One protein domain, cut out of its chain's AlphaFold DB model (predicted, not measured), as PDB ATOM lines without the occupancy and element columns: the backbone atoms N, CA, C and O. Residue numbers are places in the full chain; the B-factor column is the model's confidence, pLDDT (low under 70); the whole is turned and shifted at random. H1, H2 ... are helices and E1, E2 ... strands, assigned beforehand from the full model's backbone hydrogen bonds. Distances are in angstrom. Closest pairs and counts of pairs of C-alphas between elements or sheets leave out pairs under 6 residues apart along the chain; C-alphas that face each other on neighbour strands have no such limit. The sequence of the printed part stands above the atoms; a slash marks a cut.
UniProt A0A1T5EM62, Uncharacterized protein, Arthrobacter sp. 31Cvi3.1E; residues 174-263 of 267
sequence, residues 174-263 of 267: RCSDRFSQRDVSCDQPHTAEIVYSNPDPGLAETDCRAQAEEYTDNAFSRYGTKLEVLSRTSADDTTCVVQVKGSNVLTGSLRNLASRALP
ATOM      1  N   ARG A 174     106.969 137.212 152.368       95.56
ATOM      2  CA  ARG A 174     108.322 137.120 151.834       95.56
ATOM      3  C   ARG A 174     108.470 137.957 150.571       95.56
ATOM      4  O   ARG A 174     107.922 137.625 149.520       95.56
ATOM      5  N   CYS A 175     109.293 138.988 150.667       97.00
ATOM      6  CA  CYS A 175     109.722 139.783 149.531       97.00
ATOM      7  C   CYS A 175     111.241 139.768 149.410       97.00
ATOM      8  O   CYS A 175     111.953 139.390 150.334       97.00
ATOM      9  N   SER A 176     111.744 140.156 148.243       96.38
ATOM     10  CA  SER A 176     113.175 140.278 147.998       96.38
ATOM     11  C   SER A 176     113.506 141.519 147.182       96.38
ATOM     12  O   SER A 176     112.758 141.983 146.306       96.38
ATOM     13  N   ASP A 177     114.673 142.065 147.475       94.88
ATOM     14  CA  ASP A 177     115.308 143.068 146.647       94.88
ATOM     15  C   ASP A 177     116.381 142.395 145.784       94.88
ATOM     16  O   ASP A 177     117.352 141.830 146.282       94.88
ATOM     17  N   ARG A 178     116.212 142.461 144.463       89.75
ATOM     18  CA  ARG A 178     117.124 141.865 143.485       89.75
ATOM     19  C   ARG A 178     118.480 142.560 143.458       89.75
ATOM     20  O   ARG A 178     119.443 141.946 143.014       89.75
ATOM     21  N   PHE A 179     118.552 143.829 143.871       87.81
ATOM     22  CA  PHE A 179     119.796 144.592 143.847       87.81
ATOM     23  C   PHE A 179     120.716 144.170 144.990       87.81
ATOM     24  O   PHE A 179     121.910 143.975 144.776       87.81
ATOM     25  N   SER A 180     120.157 143.977 146.185       91.06
ATOM     26  CA  SER A 180     120.890 143.433 147.332       91.06
ATOM     27  C   SER A 180     120.908 141.902 147.392       91.06
ATOM     28  O   SER A 180     121.722 141.346 148.128       91.06
ATOM     29  N   GLN A 181     120.041 141.231 146.627       88.12
ATOM     30  CA  GLN A 181     119.773 139.789 146.701       88.12
ATOM     31  C   GLN A 181     119.382 139.329 148.112       88.12
ATOM     32  O   GLN A 181     119.741 138.233 148.542       88.12
ATOM     33  N   ARG A 182     118.668 140.182 148.852       92.50
ATOM     34  CA  ARG A 182     118.236 139.904 150.224       92.50
ATOM     35  C   ARG A 182     116.728 139.812 150.317       92.50
ATOM     36  O   ARG A 182     116.010 140.533 149.622       92.50
ATOM     37  N   ASP A 183     116.285 138.958 151.231       93.06
ATOM     38  CA  ASP A 183     114.904 138.956 151.680       93.06
ATOM     39  C   ASP A 183     114.642 140.234 152.485       93.06
ATOM     40  O   ASP A 183     115.453 140.671 153.305       93.06
ATOM     41  N   VAL A 184     113.504 140.850 152.201       93.31
ATOM     42  CA  VAL A 184     113.001 142.056 152.848       93.31
ATOM     43  C   VAL A 184     111.522 141.865 153.142       93.31
ATOM     44  O   VAL A 184     110.854 140.993 152.583       93.31
ATOM     45  N   SER A 185     110.998 142.688 154.038       92.25
ATOM     46  CA  SER A 185     109.574 142.692 154.320       92.25
ATOM     47  C   SER A 185     108.790 143.371 153.191       92.25
ATOM     48  O   SER A 185     109.276 144.333 152.592       92.25
ATOM     49  N   CYS A 186     107.588 142.880 152.871       95.88
ATOM     50  CA  CYS A 186     106.808 143.413 151.750       95.88
ATOM     51  C   CYS A 186     106.169 144.780 152.033       95.88
ATOM     52  O   CYS A 186     105.561 145.356 151.132       95.88
ATOM     53  N   ASP A 187     106.258 145.296 153.261       94.44
ATOM     54  CA  ASP A 187     105.877 146.670 153.611       94.44
ATOM     55  C   ASP A 187     106.996 147.690 153.313       94.44
ATOM     56  O   ASP A 187     106.754 148.897 153.316       94.44
ATOM     57  N   GLN A 188     108.208 147.214 153.018       94.44
ATOM     58  CA  GLN A 188     109.340 148.024 152.580       94.44
ATOM     59  C   GLN A 188     109.453 148.029 151.049       94.44
ATOM     60  O   GLN A 188     108.964 147.107 150.388       94.44
ATOM     61  N   PRO A 189     110.132 149.026 150.450       96.12
ATOM     62  CA  PRO A 189     110.456 148.998 149.029       96.12
ATOM     63  C   PRO A 189     111.216 147.723 148.634       96.12
ATOM     64  O   PRO A 189     112.259 147.408 149.206       96.12
ATOM     65  N   HIS A 190     110.704 147.000 147.641       97.69
ATOM     66  CA  HIS A 190     111.281 145.740 147.164       97.69
ATOM     67  C   HIS A 190     111.074 145.571 145.656       97.69
ATOM     68  O   HIS A 190     110.412 146.378 145.005       97.69
ATOM     69  N   THR A 191     111.663 144.539 145.056       97.75
ATOM     70  CA  THR A 191     111.571 144.326 143.596       97.75
ATOM     71  C   THR A 191     110.879 143.030 143.209       97.75
ATOM     72  O   THR A 191     110.535 142.849 142.041       97.75
ATOM     73  N   ALA A 192     110.691 142.124 144.161       97.62
ATOM     74  CA  ALA A 192     110.064 140.843 143.920       97.62
ATOM     75  C   ALA A 192     109.336 140.330 145.164       97.62
ATOM     76  O   ALA A 192     109.790 140.555 146.284       97.62
ATOM     77  N   GLU A 193     108.252 139.598 144.950       97.69
ATOM     78  CA  GLU A 193     107.488 138.901 145.984       97.69
ATOM     79  C   GLU A 193     107.407 137.416 145.640       97.69
ATOM     80  O   GLU A 193     107.239 137.044 144.473       97.69
ATOM     81  N   ILE A 194     107.571 136.568 146.653       95.69
ATOM     82  CA  ILE A 194     107.463 135.120 146.503       95.69
ATOM     83  C   ILE A 194     105.994 134.769 146.741       95.69
ATOM     84  O   ILE A 194     105.492 134.918 147.852       95.69
ATOM     85  N   VAL A 195     105.307 134.342 145.683       95.44
ATOM     86  CA  VAL A 195     103.846 134.133 145.680       95.44
ATOM     87  C   VAL A 195     103.448 132.666 145.816       95.44
ATOM     88  O   VAL A 195     102.271 132.355 145.926       95.44
ATOM     89  N   TYR A 196     104.429 131.769 145.761       93.94
ATOM     90  CA  TYR A 196     104.263 130.340 145.976       93.94
ATOM     91  C   TYR A 196     105.624 129.711 146.263       93.94
ATOM     92  O   TYR A 196     106.633 130.092 145.654       93.94
ATOM     93  N   SER A 197     105.640 128.725 147.154       89.88
ATOM     94  CA  SER A 197     106.820 127.934 147.483       89.88
ATOM     95  C   SER A 197     106.408 126.490 147.718       89.88
ATOM     96  O   SER A 197     105.584 126.215 148.586       89.88
ATOM     97  N   ASN A 198     107.012 125.568 146.978       85.19
ATOM     98  CA  ASN A 198     106.841 124.137 147.167       85.19
ATOM     99  C   ASN A 198     108.186 123.510 147.567       85.19
ATOM    100  O   ASN A 198     109.112 123.542 146.754       85.19
ATOM    101  N   PRO A 199     108.305 122.945 148.783       81.12
ATOM    102  CA  PRO A 199     109.520 122.268 149.237       81.12
ATOM    103  C   PRO A 199     109.721 120.880 148.602       81.12
ATOM    104  O   PRO A 199     110.710 120.217 148.891       81.12
ATOM    105  N   ASP A 200     108.793 120.406 147.766       79.06
ATOM    106  CA  ASP A 200     108.940 119.159 147.014       79.06
ATOM    107  C   ASP A 200     108.894 119.430 145.496       79.06
ATOM    108  O   ASP A 200     107.826 119.369 144.871       79.06
ATOM    109  N   PRO A 201     110.044 119.747 144.870       67.25
ATOM    110  CA  PRO A 201     110.112 120.041 143.440       67.25
ATOM    111  C   PRO A 201     109.848 118.811 142.546       67.25
ATOM    112  O   PRO A 201     109.740 118.963 141.330       67.25
ATOM    113  N   GLY A 202     109.761 117.595 143.106       66.00
ATOM    114  CA  GLY A 202     109.725 116.341 142.347       66.00
ATOM    115  C   GLY A 202     108.338 115.853 141.921       66.00
ATOM    116  O   GLY A 202     108.252 114.918 141.123       66.00
ATOM    117  N   LEU A 203     107.255 116.447 142.437       61.59
ATOM    118  CA  LEU A 203     105.909 115.869 142.314       61.59
ATOM    119  C   LEU A 203     105.075 116.388 141.130       61.59
ATOM    120  O   LEU A 203     104.193 115.664 140.670       61.59
ATOM    121  N   ALA A 204     105.347 117.586 140.599       65.81
ATOM    122  CA  ALA A 204     104.715 118.122 139.386       65.81
ATOM    123  C   ALA A 204     105.400 119.417 138.913       65.81
ATOM    124  O   ALA A 204     105.910 120.190 139.724       65.81
ATOM    125  N   GLU A 205     105.349 119.696 137.605       79.25
ATOM    126  CA  GLU A 205     105.712 121.016 137.074       79.25
ATOM    127  C   GLU A 205     104.779 122.081 137.672       79.25
ATOM    128  O   GLU A 205     103.555 121.977 137.585       79.25
ATOM    129  N   THR A 206     105.355 123.096 138.318       88.81
ATOM    130  CA  THR A 206     104.584 124.185 138.933       88.81
ATOM    131  C   THR A 206     104.271 125.256 137.889       88.81
ATOM    132  O   THR A 206     105.178 125.933 137.400       88.81
ATOM    133  N   ASP A 207     102.987 125.470 137.584       93.19
ATOM    134  CA  ASP A 207     102.552 126.608 136.764       93.19
ATOM    135  C   ASP A 207     102.590 127.902 137.590       93.19
ATOM    136  O   ASP A 207     101.612 128.318 138.216       93.19
ATOM    137  N   CYS A 208     103.744 128.567 137.578       94.50
ATOM    138  CA  CYS A 208     103.924 129.807 138.321       94.50
ATOM    139  C   CYS A 208     103.026 130.952 137.858       94.50
ATOM    140  O   CYS A 208     102.766 131.865 138.645       94.50
ATOM    141  N   ARG A 209     102.545 130.939 136.608       95.88
ATOM    142  CA  ARG A 209     101.598 131.962 136.162       95.88
ATOM    143  C   ARG A 209     100.257 131.751 136.851       95.88
ATOM    144  O   ARG A 209      99.734 132.722 137.387       95.88
ATOM    145  N   ALA A 210      99.748 130.521 136.876       95.31
ATOM    146  CA  ALA A 210      98.507 130.205 137.581       95.31
ATOM    147  C   ALA A 210      98.602 130.570 139.074       95.31
ATOM    148  O   ALA A 210      97.716 131.243 139.593       95.31
ATOM    149  N   GLN A 211      99.723 130.237 139.729       95.44
ATOM    150  CA  GLN A 211      99.963 130.602 141.133       95.44
ATOM    151  C   GLN A 211      99.976 132.125 141.353       95.44
ATOM    152  O   GLN A 211      99.376 132.631 142.298       95.44
ATOM    153  N   ALA A 212     100.614 132.890 140.462       95.81
ATOM    154  CA  ALA A 212     100.611 134.350 140.547       95.81
ATOM    155  C   ALA A 212      99.212 134.959 140.330       95.81
ATOM    156  O   ALA A 212      98.878 135.974 140.947       95.81
ATOM    157  N   GLU A 213      98.389 134.372 139.462       96.06
ATOM    158  CA  GLU A 213      97.010 134.822 139.227       96.06
ATOM    159  C   GLU A 213      96.115 134.554 140.435       96.06
ATOM    160  O   GLU A 213      95.387 135.452 140.858       96.06
ATOM    161  N   GLU A 214      96.236 133.372 141.041       95.62
ATOM    162  CA  GLU A 214      95.554 133.033 142.291       95.62
ATOM    163  C   GLU A 214      95.982 133.977 143.426       95.62
ATOM    164  O   GLU A 214      95.145 134.544 144.126       95.62
ATOM    165  N   TYR A 215      97.284 134.243 143.554       95.25
ATOM    166  CA  TYR A 215      97.825 135.113 144.598       95.25
ATOM    167  C   TYR A 215      97.343 136.560 144.471       95.25
ATOM    168  O   TYR A 215      96.974 137.222 145.448       95.25
ATOM    169  N   THR A 216      97.355 137.079 143.246       94.88
ATOM    170  CA  THR A 216      96.933 138.453 142.959       94.88
ATOM    171  C   THR A 216      95.415 138.595 142.855       94.88
ATOM    172  O   THR A 216      94.935 139.727 142.749       94.88
ATOM    173  N   ASP A 217      94.664 137.492 142.908       94.94
ATOM    174  CA  ASP A 217      93.219 137.430 142.660       94.94
ATOM    175  C   ASP A 217      92.837 138.125 141.337       94.94
ATOM    176  O   ASP A 217      91.848 138.844 141.231       94.94
ATOM    177  N   ASN A 218      93.696 138.042 140.315       93.62
ATOM    178  CA  ASN A 218      93.483 138.734 139.044       93.62
ATOM    179  C   ASN A 218      94.300 138.114 137.907       93.62
ATOM    180  O   ASN A 218      95.358 137.531 138.120       93.62
ATOM    181  N   ALA A 219      93.861 138.326 136.666       93.00
ATOM    182  CA  ALA A 219      94.611 137.887 135.494       93.00
ATOM    183  C   ALA A 219      95.927 138.668 135.362       93.00
ATOM    184  O   ALA A 219      95.933 139.905 135.287       93.00
ATOM    185  N   PHE A 220      97.049 137.955 135.241       90.31
ATOM    186  CA  PHE A 220      98.377 138.569 135.270       90.31
ATOM    187  C   PHE A 220      98.665 139.397 134.011       90.31
ATOM    188  O   PHE A 220      99.490 140.315 134.018       90.31
ATOM    189  N   SER A 221      97.938 139.131 132.921       91.31
ATOM    190  CA  SER A 221      98.001 139.900 131.672       91.31
ATOM    191  C   SER A 221      97.790 141.405 131.880       91.31
ATOM    192  O   SER A 221      98.399 142.203 131.166       91.31
ATOM    193  N   ARG A 222      97.025 141.813 132.904       91.69
ATOM    194  CA  ARG A 222      96.823 143.224 133.276       91.69
ATOM    195  C   ARG A 222      98.097 143.919 133.760       91.69
ATOM    196  O   ARG A 222      98.199 145.140 133.660       91.69
ATOM    197  N   TYR A 223      99.061 143.157 134.270       93.88
ATOM    198  CA  TYR A 223     100.300 143.672 134.851       93.88
ATOM    199  C   TYR A 223     101.532 143.390 133.990       93.88
ATOM    200  O   TYR A 223     102.616 143.858 134.325       93.88
ATOM    201  N   GLY A 224     101.392 142.681 132.864       91.81
ATOM    202  CA  GLY A 224     102.516 142.159 132.078       91.81
ATOM    203  C   GLY A 224     103.496 143.203 131.518       91.81
ATOM    204  O   GLY A 224     104.620 142.854 131.154       91.81
ATOM    205  N   THR A 225     103.122 144.486 131.468       94.44
ATOM    206  CA  THR A 225     104.039 145.585 131.106       94.44
ATOM    207  C   THR A 225     104.948 146.014 132.259       94.44
ATOM    208  O   THR A 225     106.005 146.589 132.015       94.44
ATOM    209  N   LYS A 226     104.542 145.761 133.507       96.31
ATOM    210  CA  LYS A 226     105.219 146.213 134.732       96.31
ATOM    211  C   LYS A 226     105.777 145.069 135.566       96.31
ATOM    212  O   LYS A 226     106.746 145.290 136.280       96.31
ATOM    213  N   LEU A 227     105.187 143.881 135.473       97.25
ATOM    214  CA  LEU A 227     105.566 142.699 136.233       97.25
ATOM    215  C   LEU A 227     105.902 141.530 135.299       97.25
ATOM    216  O   LEU A 227     105.416 141.440 134.167       97.25
ATOM    217  N   GLU A 228     106.728 140.619 135.790       97.25
ATOM    218  CA  GLU A 228     107.006 139.306 135.217       97.25
ATOM    219  C   GLU A 228     106.860 138.220 136.279       97.25
ATOM    220  O   GLU A 228     107.052 138.477 137.464       97.25
ATOM    221  N   VAL A 229     106.526 137.011 135.832       97.31
ATOM    222  CA  VAL A 229     106.521 135.812 136.670       97.31
ATOM    223  C   VAL A 229     107.749 134.995 136.314       97.31
ATOM    224  O   VAL A 229     107.988 134.722 135.137       97.31
ATOM    225  N   LEU A 230     108.511 134.608 137.327       95.50
ATOM    226  CA  LEU A 230     109.704 133.786 137.211       95.50
ATOM    227  C   LEU A 230     109.494 132.503 138.016       95.50
ATOM    228  O   LEU A 230     109.018 132.556 139.149       95.50
ATOM    229  N   SER A 231     109.883 131.368 137.441       94.25
ATOM    230  CA  SER A 231     110.053 130.123 138.189       94.25
ATOM    231  C   SER A 231     111.510 130.011 138.623       94.25
ATOM    232  O   SER A 231     112.419 130.243 137.817       94.25
ATOM    233  N   ARG A 232     111.740 129.703 139.897       90.75
ATOM    234  CA  ARG A 232     113.067 129.405 140.434       90.75
ATOM    235  C   ARG A 232     113.014 128.037 141.090       90.75
ATOM    236  O   ARG A 232     112.349 127.865 142.105       90.75
ATOM    237  N   THR A 233     113.740 127.094 140.514       87.94
ATOM    238  CA  THR A 233     113.884 125.745 141.059       87.94
ATOM    239  C   THR A 233     115.292 125.586 141.612       87.94
ATOM    240  O   THR A 233     116.271 125.891 140.924       87.94
ATOM    241  N   SER A 234     115.387 125.128 142.853       85.31
ATOM    242  CA  SER A 234     116.616 124.660 143.479       85.31
ATOM    243  C   SER A 234     116.554 123.140 143.689       85.31
ATOM    244  O   SER A 234     115.634 122.473 143.217       85.31
ATOM    245  N   ALA A 235     117.563 122.576 144.357       82.06
ATOM    246  CA  ALA A 235     117.540 121.164 144.736       82.06
ATOM    247  C   ALA A 235     116.425 120.850 145.750       82.06
ATOM    248  O   ALA A 235     115.918 119.732 145.755       82.06
ATOM    249  N   ASP A 236     116.049 121.839 146.563       83.44
ATOM    250  CA  ASP A 236     115.202 121.655 147.742       83.44
ATOM    251  C   ASP A 236     113.827 122.325 147.599       83.44
ATOM    252  O   ASP A 236     112.940 122.080 148.407       83.44
ATOM    253  N   ASP A 237     113.630 123.189 146.598       87.12
ATOM    254  CA  ASP A 237     112.369 123.905 146.415       87.12
ATOM    255  C   ASP A 237     112.086 124.324 144.964       87.12
ATOM    256  O   ASP A 237     112.968 124.448 144.113       87.12
ATOM    257  N   THR A 238     110.810 124.562 144.672       90.25
ATOM    258  CA  THR A 238     110.368 125.368 143.529       90.25
ATOM    259  C   THR A 238     109.582 126.561 144.043       90.25
ATOM    260  O   THR A 238     108.605 126.411 144.774       90.25
ATOM    261  N   THR A 239     109.998 127.759 143.642       92.25
ATOM    262  CA  THR A 239     109.365 129.019 144.032       92.25
ATOM    263  C   THR A 239     108.880 129.785 142.812       92.25
ATOM    264  O   THR A 239     109.555 129.865 141.781       92.25
ATOM    265  N   CYS A 240     107.704 130.389 142.949       95.19
ATOM    266  CA  CYS A 240     107.173 131.318 141.967       95.19
ATOM    267  C   CYS A 240     107.364 132.735 142.476       95.19
ATOM    268  O   CYS A 240     106.916 133.101 143.564       95.19
ATOM    269  N   VAL A 241     108.049 133.534 141.669       95.94
ATOM    270  CA  VAL A 241     108.442 134.890 142.021       95.94
ATOM    271  C   VAL A 241     107.777 135.853 141.058       95.94
ATOM    272  O   VAL A 241     107.952 135.742 139.845       95.94
ATOM    273  N   VAL A 242     107.050 136.829 141.591       97.31
ATOM    274  CA  VAL A 242     106.567 137.963 140.804       97.31
ATOM    275  C   VAL A 242     107.541 139.115 140.979       97.31
ATOM    276  O   VAL A 242     107.767 139.574 142.094       97.31
ATOM    277  N   GLN A 243     108.124 139.582 139.879       97.44
ATOM    278  CA  GLN A 243     109.177 140.592 139.873       97.44
ATOM    279  C   GLN A 243     108.772 141.817 139.048       97.44
ATOM    280  O   GLN A 243     108.098 141.705 138.025       97.44
ATOM    281  N   VAL A 244     109.212 143.005 139.464       97.31
ATOM    282  CA  VAL A 244     109.038 144.244 138.692       97.31
ATOM    283  C   VAL A 244     109.992 144.329 137.504       97.31
ATOM    284  O   VAL A 244     111.187 144.050 137.604       97.31
ATOM    285  N   LYS A 245     109.484 144.818 136.376       95.56
ATOM    286  CA  LYS A 245     110.262 145.127 135.174       95.56
ATOM    287  C   LYS A 245     110.852 146.533 135.234       95.56
ATOM    288  O   LYS A 245     110.265 147.448 135.816       95.56
ATOM    289  N   GLY A 246     111.979 146.720 134.548       93.38
ATOM    290  CA  GLY A 246     112.643 148.019 134.423       93.38
ATOM    291  C   GLY A 246     113.139 148.547 135.768       93.38
ATOM    292  O   GLY A 246     113.519 147.767 136.632       93.38
ATOM    293  N   SER A 247     113.117 149.864 135.954       92.62
ATOM    294  CA  SER A 247     113.545 150.552 137.179       92.62
ATOM    295  C   SER A 247     112.388 150.810 138.151       92.62
ATOM    296  O   SER A 247     112.350 151.836 138.810       92.62
ATOM    297  N   ASN A 248     111.374 149.951 138.190       94.69
ATOM    298  CA  ASN A 248     110.292 150.109 139.161       94.69
ATOM    299  C   ASN A 248     110.645 149.427 140.489       94.69
ATOM    300  O   ASN A 248     111.511 148.551 140.531       94.69
ATOM    301  N   VAL A 249     109.922 149.792 141.544       97.12
ATOM    302  CA  VAL A 249     109.920 149.138 142.857       97.12
ATOM    303  C   VAL A 249     108.485 148.912 143.318       97.12
ATOM    304  O   VAL A 249     107.593 149.704 143.007       97.12
ATOM    305  N   LEU A 250     108.255 147.829 144.050       97.62
ATOM    306  CA  LEU A 250     107.022 147.596 144.789       97.62
ATOM    307  C   LEU A 250     107.093 148.317 146.130       97.62
ATOM    308  O   LEU A 250     108.131 148.309 146.785       97.62
ATOM    309  N   THR A 251     105.985 148.926 146.532       96.38
ATOM    310  CA  THR A 251     105.834 149.626 147.818       96.38
ATOM    311  C   THR A 251     104.888 148.893 148.772       96.38
ATOM    312  O   THR A 251     104.487 149.442 149.794       96.38
ATOM    313  N   GLY A 252     104.485 147.673 148.417       95.75
ATOM    314  CA  GLY A 252     103.537 146.856 149.161       95.75
ATOM    315  C   GLY A 252     103.375 145.474 148.530       95.75
ATOM    316  O   GLY A 252     103.791 145.259 147.392       95.75
ATOM    317  N   SER A 253     102.723 144.560 149.250       96.38
ATOM    318  CA  SER A 253     102.405 143.216 148.746       96.38
ATOM    319  C   SER A 253     101.413 143.238 147.572       96.38
ATOM    320  O   SER A 253     100.458 144.023 147.552       96.38
ATOM    321  N   LEU A 254     101.599 142.308 146.639       96.12
ATOM    322  CA  LEU A 254     100.788 141.988 145.468       96.12
ATOM    323  C   LEU A 254      99.582 141.087 145.773       96.12
ATOM    324  O   LEU A 254      98.864 140.698 144.855       96.12
ATOM    325  N   ARG A 255      99.322 140.725 147.032       95.12
ATOM    326  CA  ARG A 255      98.177 139.871 147.374       95.12
ATOM    327  C   ARG A 255      96.836 140.545 147.031       95.12
ATOM    328  O   ARG A 255      96.643 141.714 147.352       95.12
ATOM    329  N   ASN A 256      95.864 139.843 146.451       92.50
ATOM    330  CA  ASN A 256      94.487 140.353 146.262       92.50
ATOM    331  C   ASN A 256      94.382 141.707 145.503       92.50
ATOM    332  O   ASN A 256      93.616 142.599 145.890       92.50
ATOM    333  N   LEU A 257      95.149 141.901 144.425       93.69
ATOM    334  CA  LEU A 257      95.079 143.095 143.565       93.69
ATOM    335  C   LEU A 257      93.752 143.250 142.804       93.69
ATOM    336  O   LEU A 257      93.517 144.310 142.233       93.69
ATOM    337  N   ALA A 258      92.846 142.267 142.791       91.56
ATOM    338  CA  ALA A 258      91.473 142.507 142.316       91.56
ATOM    339  C   ALA A 258      90.787 143.675 143.040       91.56
ATOM    340  O   ALA A 258      90.000 144.403 142.437       91.56
ATOM    341  N   SER A 259      91.106 143.867 144.323       89.88
ATOM    342  CA  SER A 259      90.473 144.868 145.187       89.88
ATOM    343  C   SER A 259      91.323 146.125 145.414       89.88
ATOM    344  O   SER A 259      90.898 147.031 146.131       89.88
ATOM    345  N   ARG A 260      92.534 146.200 144.835       91.56
ATOM    346  CA  ARG A 260      93.541 147.227 145.161       91.56
ATOM    347  C   ARG A 260      94.337 147.654 143.928       91.56
ATOM    348  O   ARG A 260      94.518 146.889 142.989       91.56
ATOM    349  N   ALA A 261      94.858 148.878 143.936       92.69
ATOM    350  CA  ALA A 261      95.801 149.308 142.906       92.69
ATOM    351  C   ALA A 261      97.146 148.575 143.052       92.69
ATOM    352  O   ALA A 261      97.556 148.253 144.165       92.69
ATOM    353  N   LEU A 262      97.853 148.363 141.936       95.56
ATOM    354  CA  LEU A 262      99.213 147.815 141.932       95.56
ATOM    355  C   LEU A 262     100.162 148.750 142.720       95.56
ATOM    356  O   LEU A 262     100.365 149.882 142.264       95.56
ATOM    357  N   PRO A 263     100.761 148.312 143.849       95.75
ATOM    358  CA  PRO A 263     101.616 149.153 144.687       95.75
ATOM    359  C   PRO A 263     103.015 149.275 144.077       95.75
ATOM    360  O   PRO A 263     103.954 148.615 144.505       95.75
TER     361      PRO A 263
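Overview. This is residues 174 to 263 of the 267 residues of an uncharacterized protein of Arthrobacter sp. 31Cvi3.1E (UniProt A0A1T5EM62). The model is a strongly twisted five-stranded sheet: E3, E5 and E4 make a slab with helix H1 over one face, and the short hairpin E1 and E2 carries the sheet on beyond E3. The 90 printed residues hold six named strands and two named helices, in the order E1 E2 E3 H1 H2 E4 E5 E6. The sheet's order is E2 E1 E3 E5 E4, antiparallel throughout, and the class is mixed. The whole is compact, with a radius of gyration of the C-alphas of 12.6 A and spans of 35 by 29 by 20 A.

Along the chain. Find C-alpha 174 at (108.322, 137.120, 151.834), where E1, residues 174 to 177, begins. Next come E2, residues 182 to 185, and E3, residues 192 to 198, 17.3 A long. H1 starts at C-alpha 208, (103.924, 129.807, 138.321), and runs 12.0 A to residue 216; H2 is residues 220 to 223. E4, residues 227 to 233, and E5, residues 238 to 244, are each 19.5 A long. E6, residues 248 to 250, ends at (107.022, 147.596, 144.789).

Arrangement. Look at N 184 and O 175, 2.8 A, for E2 and E1; N 176 and O 192, 2.8 A, for E1 and E3; N 193 and O 242, 2.9 A, for E3 and E5; and N 230 and O 241, 2.8 A, for the hairpin E4 and E5. H1 is on the sheet at a height of 8.2 A, its closest C-alphas to E5 being Cys 208 and Cys 240, 5.1 A. E3, H1, H2 and E4 form a split strand-helix-strand unit, two strands running the same way with E5 between them, its crossover right-handed. H1 and H2 only just touch, with 3 pairs of C-alphas within 8 A, the closest Glu 213 and Phe 220, 5.6 A; H2 only grazes the sheet. E6 pairs with no named strand. In H1 every O i to N i+4 pair is within hydrogen-bond range; H2 is too short for one.

Size, cuts and confidence. The C-alphas of Ala 235 and Ser 259, 36.0 A, are the farthest apart. The printed part has no cut, and no link is long. Residues 251 to 263 hold no named element. Residues 201 to 204 are under pLDDT 70.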